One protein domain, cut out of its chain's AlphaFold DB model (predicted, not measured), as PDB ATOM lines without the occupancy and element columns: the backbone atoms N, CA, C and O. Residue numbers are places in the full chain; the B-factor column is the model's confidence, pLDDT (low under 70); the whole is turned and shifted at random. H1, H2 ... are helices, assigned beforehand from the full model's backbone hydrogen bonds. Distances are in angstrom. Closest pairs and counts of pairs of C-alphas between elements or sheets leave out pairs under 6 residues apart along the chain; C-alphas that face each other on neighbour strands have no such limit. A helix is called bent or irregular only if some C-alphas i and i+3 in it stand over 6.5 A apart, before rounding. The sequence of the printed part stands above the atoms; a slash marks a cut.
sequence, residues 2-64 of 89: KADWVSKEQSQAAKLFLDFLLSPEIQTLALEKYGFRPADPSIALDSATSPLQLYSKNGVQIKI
ATOM      1  N   LYS A   2     -11.482 -14.776  51.630       63.19
ATOM      2  CA  LYS A   2     -11.120 -13.403  52.025       63.19
ATOM      3  C   LYS A   2     -11.474 -12.449  50.887       63.19
ATOM      4  O   LYS A   2     -10.636 -12.161  50.045       63.19
ATOM      5  N   ALA A   3     -12.735 -12.051  50.833       83.62
ATOM      6  CA  ALA A   3     -13.191 -10.958  49.990       83.62
ATOM      7  C   ALA A   3     -14.015 -10.015  50.866       83.62
ATOM      8  O   ALA A   3     -14.668 -10.474  51.805       83.62
ATOM      9  N   ASP A   4     -13.982  -8.721  50.570       86.38
ATOM     10  CA  ASP A   4     -14.520  -7.681  51.461       86.38
ATOM     11  C   ASP A   4     -16.046  -7.750  51.638       86.38
ATOM     12  O   ASP A   4     -16.602  -7.178  52.571       86.38
ATOM     13  N   TRP A   5     -16.728  -8.496  50.766       87.94
ATOM     14  CA  TRP A   5     -18.170  -8.744  50.803       87.94
ATOM     15  C   TRP A   5     -18.573 -10.000  51.598       87.94
ATOM     16  O   TRP A   5     -19.761 -10.304  51.684       87.94
ATOM     17  N   VAL A   6     -17.616 -10.741  52.170       91.12
ATOM     18  CA  VAL A   6     -17.877 -11.987  52.912       91.12
ATOM     19  C   VAL A   6     -17.924 -11.710  54.413       91.12
ATOM     20  O   VAL A   6     -16.921 -11.325  55.018       91.12
ATOM     21  N   SER A   7     -19.075 -11.960  55.037       93.56
ATOM     22  CA  SER A   7     -19.218 -11.851  56.491       93.56
ATOM     23  C   SER A   7     -18.488 -12.991  57.222       93.56
ATOM     24  O   SER A   7     -18.198 -14.051  56.655       93.56
ATOM     25  N   LYS A   8     -18.203 -12.806  58.519       93.12
ATOM     26  CA  LYS A   8     -17.584 -13.860  59.345       93.12
ATOM     27  C   LYS A   8     -18.473 -15.099  59.428       93.12
ATOM     28  O   LYS A   8     -17.982 -16.219  59.316       93.12
ATOM     29  N   GLU A   9     -19.776 -14.890  59.572       95.00
ATOM     30  CA  GLU A   9     -20.798 -15.934  59.641       95.00
ATOM     31  C   GLU A   9     -20.847 -16.727  58.334       95.00
ATOM     32  O   GLU A   9     -20.851 -17.954  58.364       95.00
ATOM     33  N   GLN A  10     -20.792 -16.044  57.185       95.38
ATOM     34  CA  GLN A  10     -20.733 -16.694  55.874       95.38
ATOM     35  C   GLN A  10     -19.461 -17.528  55.711       95.38
ATOM     36  O   GLN A  10     -19.528 -18.667  55.254       95.38
ATOM     37  N   SER A  11     -18.302 -17.006  56.130       94.12
ATOM     38  CA  SER A  11     -17.056 -17.777  56.092       94.12
ATOM     39  C   SER A  11     -17.116 -19.014  56.994       94.12
ATOM     40  O   SER A  11     -16.573 -20.056  56.625       94.12
ATOM     41  N   GLN A  12     -17.751 -18.916  58.163       96.00
ATOM     42  CA  GLN A  12     -17.916 -20.049  59.072       96.00
ATOM     43  C   GLN A  12     -18.892 -21.088  58.504       96.00
ATOM     44  O   GLN A  12     -18.593 -22.280  58.528       96.00
ATOM     45  N   ALA A  13     -20.021 -20.649  57.947       96.62
ATOM     46  CA  ALA A  13     -20.991 -21.527  57.298       96.62
ATOM     47  C   ALA A  13     -20.381 -22.256  56.091       96.62
ATOM     48  O   ALA A  13     -20.571 -23.460  55.944       96.62
ATOM     49  N   ALA A  14     -19.582 -21.560  55.276       96.44
ATOM     50  CA  ALA A  14     -18.863 -22.167  54.160       96.44
ATOM     51  C   ALA A  14     -17.896 -23.263  54.628       96.44
ATOM     52  O   ALA A  14     -17.807 -24.308  53.988       96.44
ATOM     53  N   LYS A  15     -17.206 -23.055  55.759       96.88
ATOM     54  CA  LYS A  15     -16.338 -24.079  56.353       96.88
ATOM     55  C   LYS A  15     -17.141 -25.304  56.794       96.88
ATOM     56  O   LYS A  15     -16.801 -26.405  56.390       96.88
ATOM     57  N   LEU A  16     -18.224 -25.105  57.547       98.19
ATOM     58  CA  LEU A  16     -19.091 -26.202  57.998       98.19
ATOM     59  C   LEU A  16     -19.658 -27.004  56.823       98.19
ATOM     60  O   LEU A  16     -19.717 -28.230  56.870       98.19
ATOM     61  N   PHE A  17     -20.062 -26.314  55.758       97.88
ATOM     62  CA  PHE A  17     -20.577 -26.970  54.568       97.88
ATOM     63  C   PHE A  17     -19.490 -27.747  53.820       97.88
ATOM     64  O   PHE A  17     -19.743 -28.862  53.374       97.88
ATOM     65  N   LEU A  18     -18.274 -27.202  53.724       97.56
ATOM     66  CA  LEU A  18     -17.144 -27.917  53.136       97.56
ATOM     67  C   LEU A  18     -16.799 -29.175  53.945       97.56
ATOM     68  O   LEU A  18     -16.616 -30.232  53.351       97.56
ATOM     69  N   ASP A  19     -16.772 -29.076  55.276       98.06
ATOM     70  CA  ASP A  19     -16.516 -30.213  56.166       98.06
ATOM     71  C   ASP A  19     -17.582 -31.312  55.977       98.06
ATOM     72  O   ASP A  19     -17.250 -32.493  55.904       98.06
ATOM     73  N   PHE A  20     -18.855 -30.931  55.810       98.00
ATOM     74  CA  PHE A  20     -19.937 -31.859  55.463       98.00
ATOM     75  C   PHE A  20     -19.737 -32.509  54.087       98.00
ATOM     76  O   PHE A  20     -19.846 -33.725  53.961       98.00
ATOM     77  N   LEU A  21     -19.425 -31.724  53.049       97.31
ATOM     78  CA  LEU A  21     -19.215 -32.252  51.699       97.31
ATOM     79  C   LEU A  21     -18.017 -33.201  51.623       97.31
ATOM     80  O   LEU A  21     -18.027 -34.118  50.809       97.31
ATOM     81  N   LEU A  22     -16.986 -32.971  52.436       96.75
ATOM     82  CA  LEU A  22     -15.785 -33.802  52.510       96.75
ATOM     83  C   LEU A  22     -15.925 -34.985  53.477       96.75
ATOM     84  O   LEU A  22     -14.983 -35.767  53.594       96.75
ATOM     85  N   SER A  23     -17.068 -35.148  54.152       97.31
ATOM     86  CA  SER A  23     -17.278 -36.300  55.028       97.31
ATOM     87  C   SER A  23     -17.309 -37.604  54.209       97.31
ATOM     88  O   SER A  23     -17.872 -37.618  53.104       97.31
ATOM     89  N   PRO A  24     -16.744 -38.716  54.720       96.12
ATOM     90  CA  PRO A  24     -16.709 -39.986  53.994       96.12
ATOM     91  C   PRO A  24     -18.093 -40.478  53.561       96.12
ATOM     92  O   PRO A  24     -18.256 -41.017  52.466       96.12
ATOM     93  N   GLU A  25     -19.113 -40.254  54.387       96.31
ATOM     94  CA  GLU A  25     -20.492 -40.667  54.129       96.31
ATOM     95  C   GLU A  25     -21.084 -39.920  52.931       96.31
ATOM     96  O   GLU A  25     -21.712 -40.527  52.060       96.31
ATOM     97  N   ILE A  26     -20.862 -38.606  52.858       97.62
ATOM     98  CA  ILE A  26     -21.384 -37.768  51.775       97.62
ATOM     99  C   ILE A  26     -20.611 -38.000  50.482       97.62
ATOM    100  O   ILE A  26     -21.221 -38.085  49.415       97.62
ATOM    101  N   GLN A  27     -19.295 -38.175  50.571       97.31
ATOM    102  CA  GLN A  27     -18.453 -38.538  49.433       97.31
ATOM    103  C   GLN A  27     -18.850 -39.909  48.856       97.31
ATOM    104  O   GLN A  27     -18.989 -40.045  47.640       97.31
ATOM    105  N   THR A  28     -19.124 -40.899  49.715       95.69
ATOM    106  CA  THR A  28     -19.606 -42.229  49.298       95.69
ATOM    107  C   THR A  28     -20.974 -42.129  48.632       95.69
ATOM    108  O   THR A  28     -21.158 -42.636  47.528       95.69
ATOM    109  N   LEU A  29     -21.918 -41.397  49.234       95.56
ATOM    110  CA  LEU A  29     -23.232 -41.159  48.635       95.56
ATOM    111  C   LEU A  29     -23.118 -40.480  47.259       95.56
ATOM    112  O   LEU A  29     -23.829 -40.855  46.326       95.56
ATOM    113  N   ALA A  30     -22.241 -39.483  47.127       96.31
ATOM    114  CA  ALA A  30     -22.021 -38.761  45.878       96.31
ATOM    115  C   ALA A  30     -21.469 -39.675  44.773       96.31
ATOM    116  O   ALA A  30     -21.934 -39.609  43.629       96.31
ATOM    117  N   LEU A  31     -20.533 -40.561  45.122       95.56
ATOM    118  CA  LEU A  31     -20.000 -41.576  44.220       95.56
ATOM    119  C   LEU A  31     -21.077 -42.578  43.809       95.56
ATOM    120  O   LEU A  31     -21.352 -42.722  42.622       95.56
ATOM    121  N   GLU A  32     -21.713 -43.243  44.769       94.50
ATOM    122  CA  GLU A  32     -22.616 -44.363  44.491       94.50
ATOM    123  C   GLU A  32     -23.904 -43.928  43.794       94.50
ATOM    124  O   GLU A  32     -24.410 -44.631  42.922       94.50
ATOM    125  N   LYS A  33     -24.448 -42.762  44.152       93.81
ATOM    126  CA  LYS A  33     -25.737 -42.313  43.615       93.81
ATOM    127  C   LYS A  33     -25.607 -41.472  42.351       93.81
ATOM    128  O   LYS A  33     -26.516 -41.487  41.524       93.81
ATOM    129  N   TYR A  34     -24.516 -40.720  42.211       93.38
ATOM    130  CA  TYR A  34     -24.387 -39.707  41.159       93.38
ATOM    131  C   TYR A  34     -23.108 -39.836  40.323       93.38
ATOM    132  O   TYR A  34     -22.981 -39.149  39.313       93.38
ATOM    133  N   GLY A  35     -22.174 -40.716  40.695       92.75
ATOM    134  CA  GLY A  35     -20.937 -40.933  39.944       92.75
ATOM    135  C   GLY A  35     -19.908 -39.815  40.106       92.75
ATOM    136  O   GLY A  35     -18.996 -39.710  39.285       92.75
ATOM    137  N   PHE A  36     -20.028 -38.974  41.138       93.56
ATOM    138  CA  PHE A  36     -19.004 -37.972  41.430       93.56
ATOM    139  C   PHE A  36     -17.774 -38.637  42.045       93.56
ATOM    140  O   PHE A  36     -17.884 -39.429  42.977       93.56
ATOM    141  N   ARG A  37     -16.588 -38.310  41.526       93.12
ATOM    142  CA  ARG A  37     -15.326 -38.812  42.077       93.12
ATOM    143  C   ARG A  37     -15.068 -38.201  43.456       93.12
ATOM    144  O   ARG A  37     -15.070 -36.971  43.548       93.12
ATOM    145  N   PRO A  38     -14.803 -39.021  44.484       95.00
ATOM    146  CA  PRO A  38     -14.460 -38.517  45.793       95.00
ATOM    147  C   PRO A  38     -13.165 -37.711  45.826       95.00
ATOM    148  O   PRO A  38     -12.218 -38.002  45.094       95.00
ATOM    149  N   ALA A  39     -13.116 -36.733  46.727       95.38
ATOM    150  CA  ALA A  39     -11.880 -36.047  47.099       95.38
ATOM    151  C   ALA A  39     -11.019 -36.893  48.056       95.38
ATOM    152  O   ALA A  39      -9.800 -36.742  48.070       95.38
ATOM    153  N   ASP A  40     -11.646 -37.775  48.842       93.62
ATOM    154  CA  ASP A  40     -10.956 -38.727  49.712       93.62
ATOM    155  C   ASP A  40     -10.486 -39.948  48.895       93.62
ATOM    156  O   ASP A  40     -11.320 -40.729  48.425       93.62
ATOM    157  N   PRO A  41      -9.165 -40.151  48.722       90.50
ATOM    158  CA  PRO A  41      -8.624 -41.246  47.923       90.50
ATOM    159  C   PRO A  41      -8.786 -42.625  48.578       90.50
ATOM    160  O   PRO A  41      -8.510 -43.633  47.928       90.50
ATOM    161  N   SER A  42      -9.191 -42.698  49.850       92.56
ATOM    162  CA  SER A  42      -9.447 -43.970  50.532       92.56
ATOM    163  C   SER A  42     -10.770 -44.621  50.116       92.56
ATOM    164  O   SER A  42     -10.947 -45.824  50.314       92.56
ATOM    165  N   ILE A  43     -11.683 -43.861  49.501       92.44
ATOM    166  CA  ILE A  43     -12.969 -44.365  49.012       92.44
ATOM    167  C   ILE A  43     -12.757 -45.063  47.663       92.44
ATOM    168  O   ILE A  43     -12.359 -44.448  46.672       92.44
ATOM    169  N   ALA A  44     -13.044 -46.365  47.617       91.56
ATOM    170  CA  ALA A  44     -12.866 -47.181  46.421       91.56
ATOM    171  C   ALA A  44     -13.824 -46.761  45.289       91.56
ATOM    172  O   ALA A  44     -15.041 -46.726  45.458       91.56
ATOM    173  N   LEU A  45     -13.271 -46.471  44.106       91.69
ATOM    174  CA  LEU A  45     -14.034 -46.009  42.936       91.69
ATOM    175  C   LEU A  45     -14.765 -47.134  42.184       91.69
ATOM    176  O   LEU A  45     -15.690 -46.857  41.416       91.69
ATOM    177  N   ASP A  46     -14.320 -48.376  42.366       88.44
ATOM    178  CA  ASP A  46     -14.667 -49.566  41.579       88.44
ATOM    179  C   ASP A  46     -15.732 -50.460  42.233       88.44
ATOM    180  O   ASP A  46     -15.951 -51.592  41.797       88.44
ATOM    181  N   SER A  47     -16.444 -49.940  43.239       86.06
ATOM    182  CA  SER A  47     -17.630 -50.603  43.784       86.06
ATOM    183  C   SER A  47     -18.617 -50.964  42.666       86.06
ATOM    184  O   SER A  47     -18.882 -50.166  41.766       86.06
ATOM    185  N   ALA A  48     -19.218 -52.154  42.742       83.81
ATOM    186  CA  ALA A  48     -20.178 -52.631  41.745       83.81
ATOM    187  C   ALA A  48     -21.431 -51.740  41.628       83.81
ATOM    188  O   ALA A  48     -22.097 -51.754  40.593       83.81
ATOM    189  N   THR A  49     -21.750 -50.970  42.673       86.25
ATOM    190  CA  THR A  49     -22.864 -50.010  42.701       86.25
ATOM    191  C   THR A  49     -22.505 -48.656  42.089       86.25
ATOM    192  O   THR A  49     -23.400 -47.883  41.761       86.25
ATOM    193  N   SER A  50     -21.215 -48.364  41.903       89.69
ATOM    194  CA  SER A  50     -20.742 -47.083  41.385       89.69
ATOM    195  C   SER A  50     -21.092 -46.920  39.900       89.69
ATOM    196  O   SER A  50     -20.742 -47.786  39.085       89.69
ATOM    197  N   PRO A  51     -21.676 -45.776  39.488       93.19
ATOM    198  CA  PRO A  51     -21.847 -45.424  38.080       93.19
ATOM    199  C   PRO A  51     -20.532 -45.461  37.291       93.19
ATOM    200  O   PRO A  51     -20.548 -45.762  36.097       93.19
ATOM    201  N   LEU A  52     -19.389 -45.216  37.950       92.75
ATOM    202  CA  LEU A  52     -18.071 -45.282  37.310       92.75
ATOM    203  C   LEU A  52     -17.745 -46.690  36.796       92.75
ATOM    204  O   LEU A  52     -17.131 -46.828  35.739       92.75
ATOM    205  N   GLN A  53     -18.180 -47.724  37.519       91.50
ATOM    206  CA  GLN A  53     -17.994 -49.115  37.120       91.50
ATOM    207  C   GLN A  53     -19.113 -49.579  36.178       91.50
ATOM    208  O   GLN A  53     -18.839 -50.224  35.159       91.50
ATOM    209  N   LEU A  54     -20.364 -49.217  36.483       91.69
ATOM    210  CA  LEU A  54     -21.550 -49.611  35.719       91.69
ATOM    211  C   LEU A  54     -21.464 -49.188  34.244       91.69
ATOM    212  O   LEU A  54     -21.762 -49.984  33.353       91.69
ATOM    213  N   TYR A  55     -21.009 -47.961  33.985       92.00
ATOM    214  CA  TYR A  55     -20.929 -47.387  32.639       92.00
ATOM    215  C   TYR A  55     -19.546 -47.522  31.991       92.00
ATOM    216  O   TYR A  55     -19.266 -46.880  30.977       92.00
ATOM    217  N   SER A  56     -18.681 -48.394  32.517       91.12
ATOM    218  CA  SER A  56     -17.354 -48.654  31.940       91.12
ATOM    219  C   SER A  56     -17.420 -49.073  30.464       91.12
ATOM    220  O   SER A  56     -16.634 -48.614  29.636       91.12
ATOM    221  N   LYS A  57     -18.433 -49.866  30.090       92.44
ATOM    222  CA  LYS A  57     -18.692 -50.268  28.694       92.44
ATOM    223  C   LYS A  57     -19.138 -49.116  27.785       92.44
ATOM    224  O   LYS A  57     -19.062 -49.248  26.570       92.44
ATOM    225  N   ASN A  58     -19.588 -47.999  28.356       93.69
ATOM    226  CA  ASN A  58     -19.989 -46.788  27.636       93.69
ATOM    227  C   ASN A  58     -18.851 -45.756  27.536       93.69
ATOM    228  O   ASN A  58     -19.095 -44.622  27.136       93.69
ATOM    229  N   GLY A  59     -17.619 -46.138  27.886       89.38
ATOM    230  CA  GLY A  59     -16.438 -45.282  27.766       89.38
ATOM    231  C   GLY A  59     -16.049 -44.547  29.047       89.38
ATOM    232  O   GLY A  59     -15.068 -43.806  29.030       89.38
ATOM    233  N   VAL A  60     -16.756 -44.759  30.165       91.00
ATOM    234  CA  VAL A  60     -16.324 -44.232  31.467       91.00
ATOM    235  C   VAL A  60     -15.052 -44.954  31.914       91.00
ATOM    236  O   VAL A  60     -14.989 -46.180  31.929       91.00
ATOM    237  N   GLN A  61     -14.026 -44.188  32.287       89.31
ATOM    238  CA  GLN A  61     -12.738 -44.724  32.726       89.31
ATOM    239  C   GLN A  61     -12.480 -44.355  34.184       89.31
ATOM    240  O   GLN A  61     -12.507 -43.177  34.540       89.31
ATOM    241  N   ILE A  62     -12.183 -45.350  35.027       89.62
ATOM    242  CA  ILE A  62     -11.762 -45.134  36.423       89.62
ATOM    243  C   ILE A  62     -10.319 -44.622  36.471       89.62
ATOM    244  O   ILE A  62     -10.013 -43.674  37.200       89.62
ATOM    245  N   LYS A  63      -9.444 -45.192  35.645       88.50
ATOM    246  CA  LYS A  63      -8.077 -44.712  35.465       88.50
ATOM    247  C   LYS A  63      -8.058 -43.683  34.340       88.50
ATOM    248  O   LYS A  63      -8.164 -44.058  33.179       88.50
ATOM    249  N   ILE A  64      -7.955 -42.408  34.701       85.81
ATOM    250  CA  ILE A  64      -7.836 -41.310  33.738       85.81
ATOM    251  C   ILE A  64      -6.359 -40.998  33.456       85.81
ATOM    252  O   ILE A  64      -5.513 -41.241  34.327       85.81
TER     253      ILE A  64
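This is residues 2 to 64 of the 89 residues of an uncharacterized protein of bioreactor metagenome (UniProt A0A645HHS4). A long helix, H1, sticks out as an arm with residues 4 to 10 and 12 to 20, and it leads into a smaller, loosely built part in which H2, a long loop, the short H3 and the closing stretch follow one another. H1 makes much of the length, H2 turns off steeply from its end, and H3 packs on H2 after the loop of residues 35 to 50. The printed part has 63 residues with three named helices, H1, H2 and H3 in chain order, and no named strand. The class is all helix, though under half of the residues, 29 of 63, are in named elements. The whole is only just loose, close to extended, with a radius of gyration of the C-alphas of 15.7 A, and its outline is a rod of 48 by 21 by 17 A.

Begin with H1, residues 8 to 21, which touches no helix. Pass the tight link of two residues and you reach H2, residues 24 to 34. H1 and H2 are close but not clearly touching; their closest C-alphas, those of Leu 21 and Gln 27, are 6.7 A apart. Their lines stand at a steep tilt of 68 degrees, only just short of about perpendicular, and they run the same way. Farther along, H3, residues 51 to 54, touches H2, where the closest C-alphas, those of Glu 32 and Pro 51, are 6.5 A apart. H1 and H3 are apart. In H1 and H2 every O i to N i+4 pair is within hydrogen-bond range; H3 is too short for such a pair, and its one O i to N i+3 pair is within range.

Find C-alpha 8 at (-17.584, -13.860, 59.345); from there H1 runs 20.0 A to C-alpha 21 at (-19.215, -32.252, 51.699). Look next at C-alpha 24, where H2 begins, and follow it for 15.0 A to C-alpha 34. H3, from Pro 51 to Leu 54, ends with C-alpha 54 at (-21.550, -49.611, 35.719). No helix is bent or irregular.

Look at Asp 4 and Lys 57 for the two C-alphas farthest apart, 48.5 A. The first and last printed C-alphas, those of Lys 2 and Ile 64, are 33.5 A apart. The printed part has no cut. The link from H2 to H3, residues 35 to 50, is long, and its C-alphas lie 4 to 18 A from the mean of all C-alphas. In the B-factor column the mean pLDDT of the printed part is 92.6, and residue 2 alone is under 70.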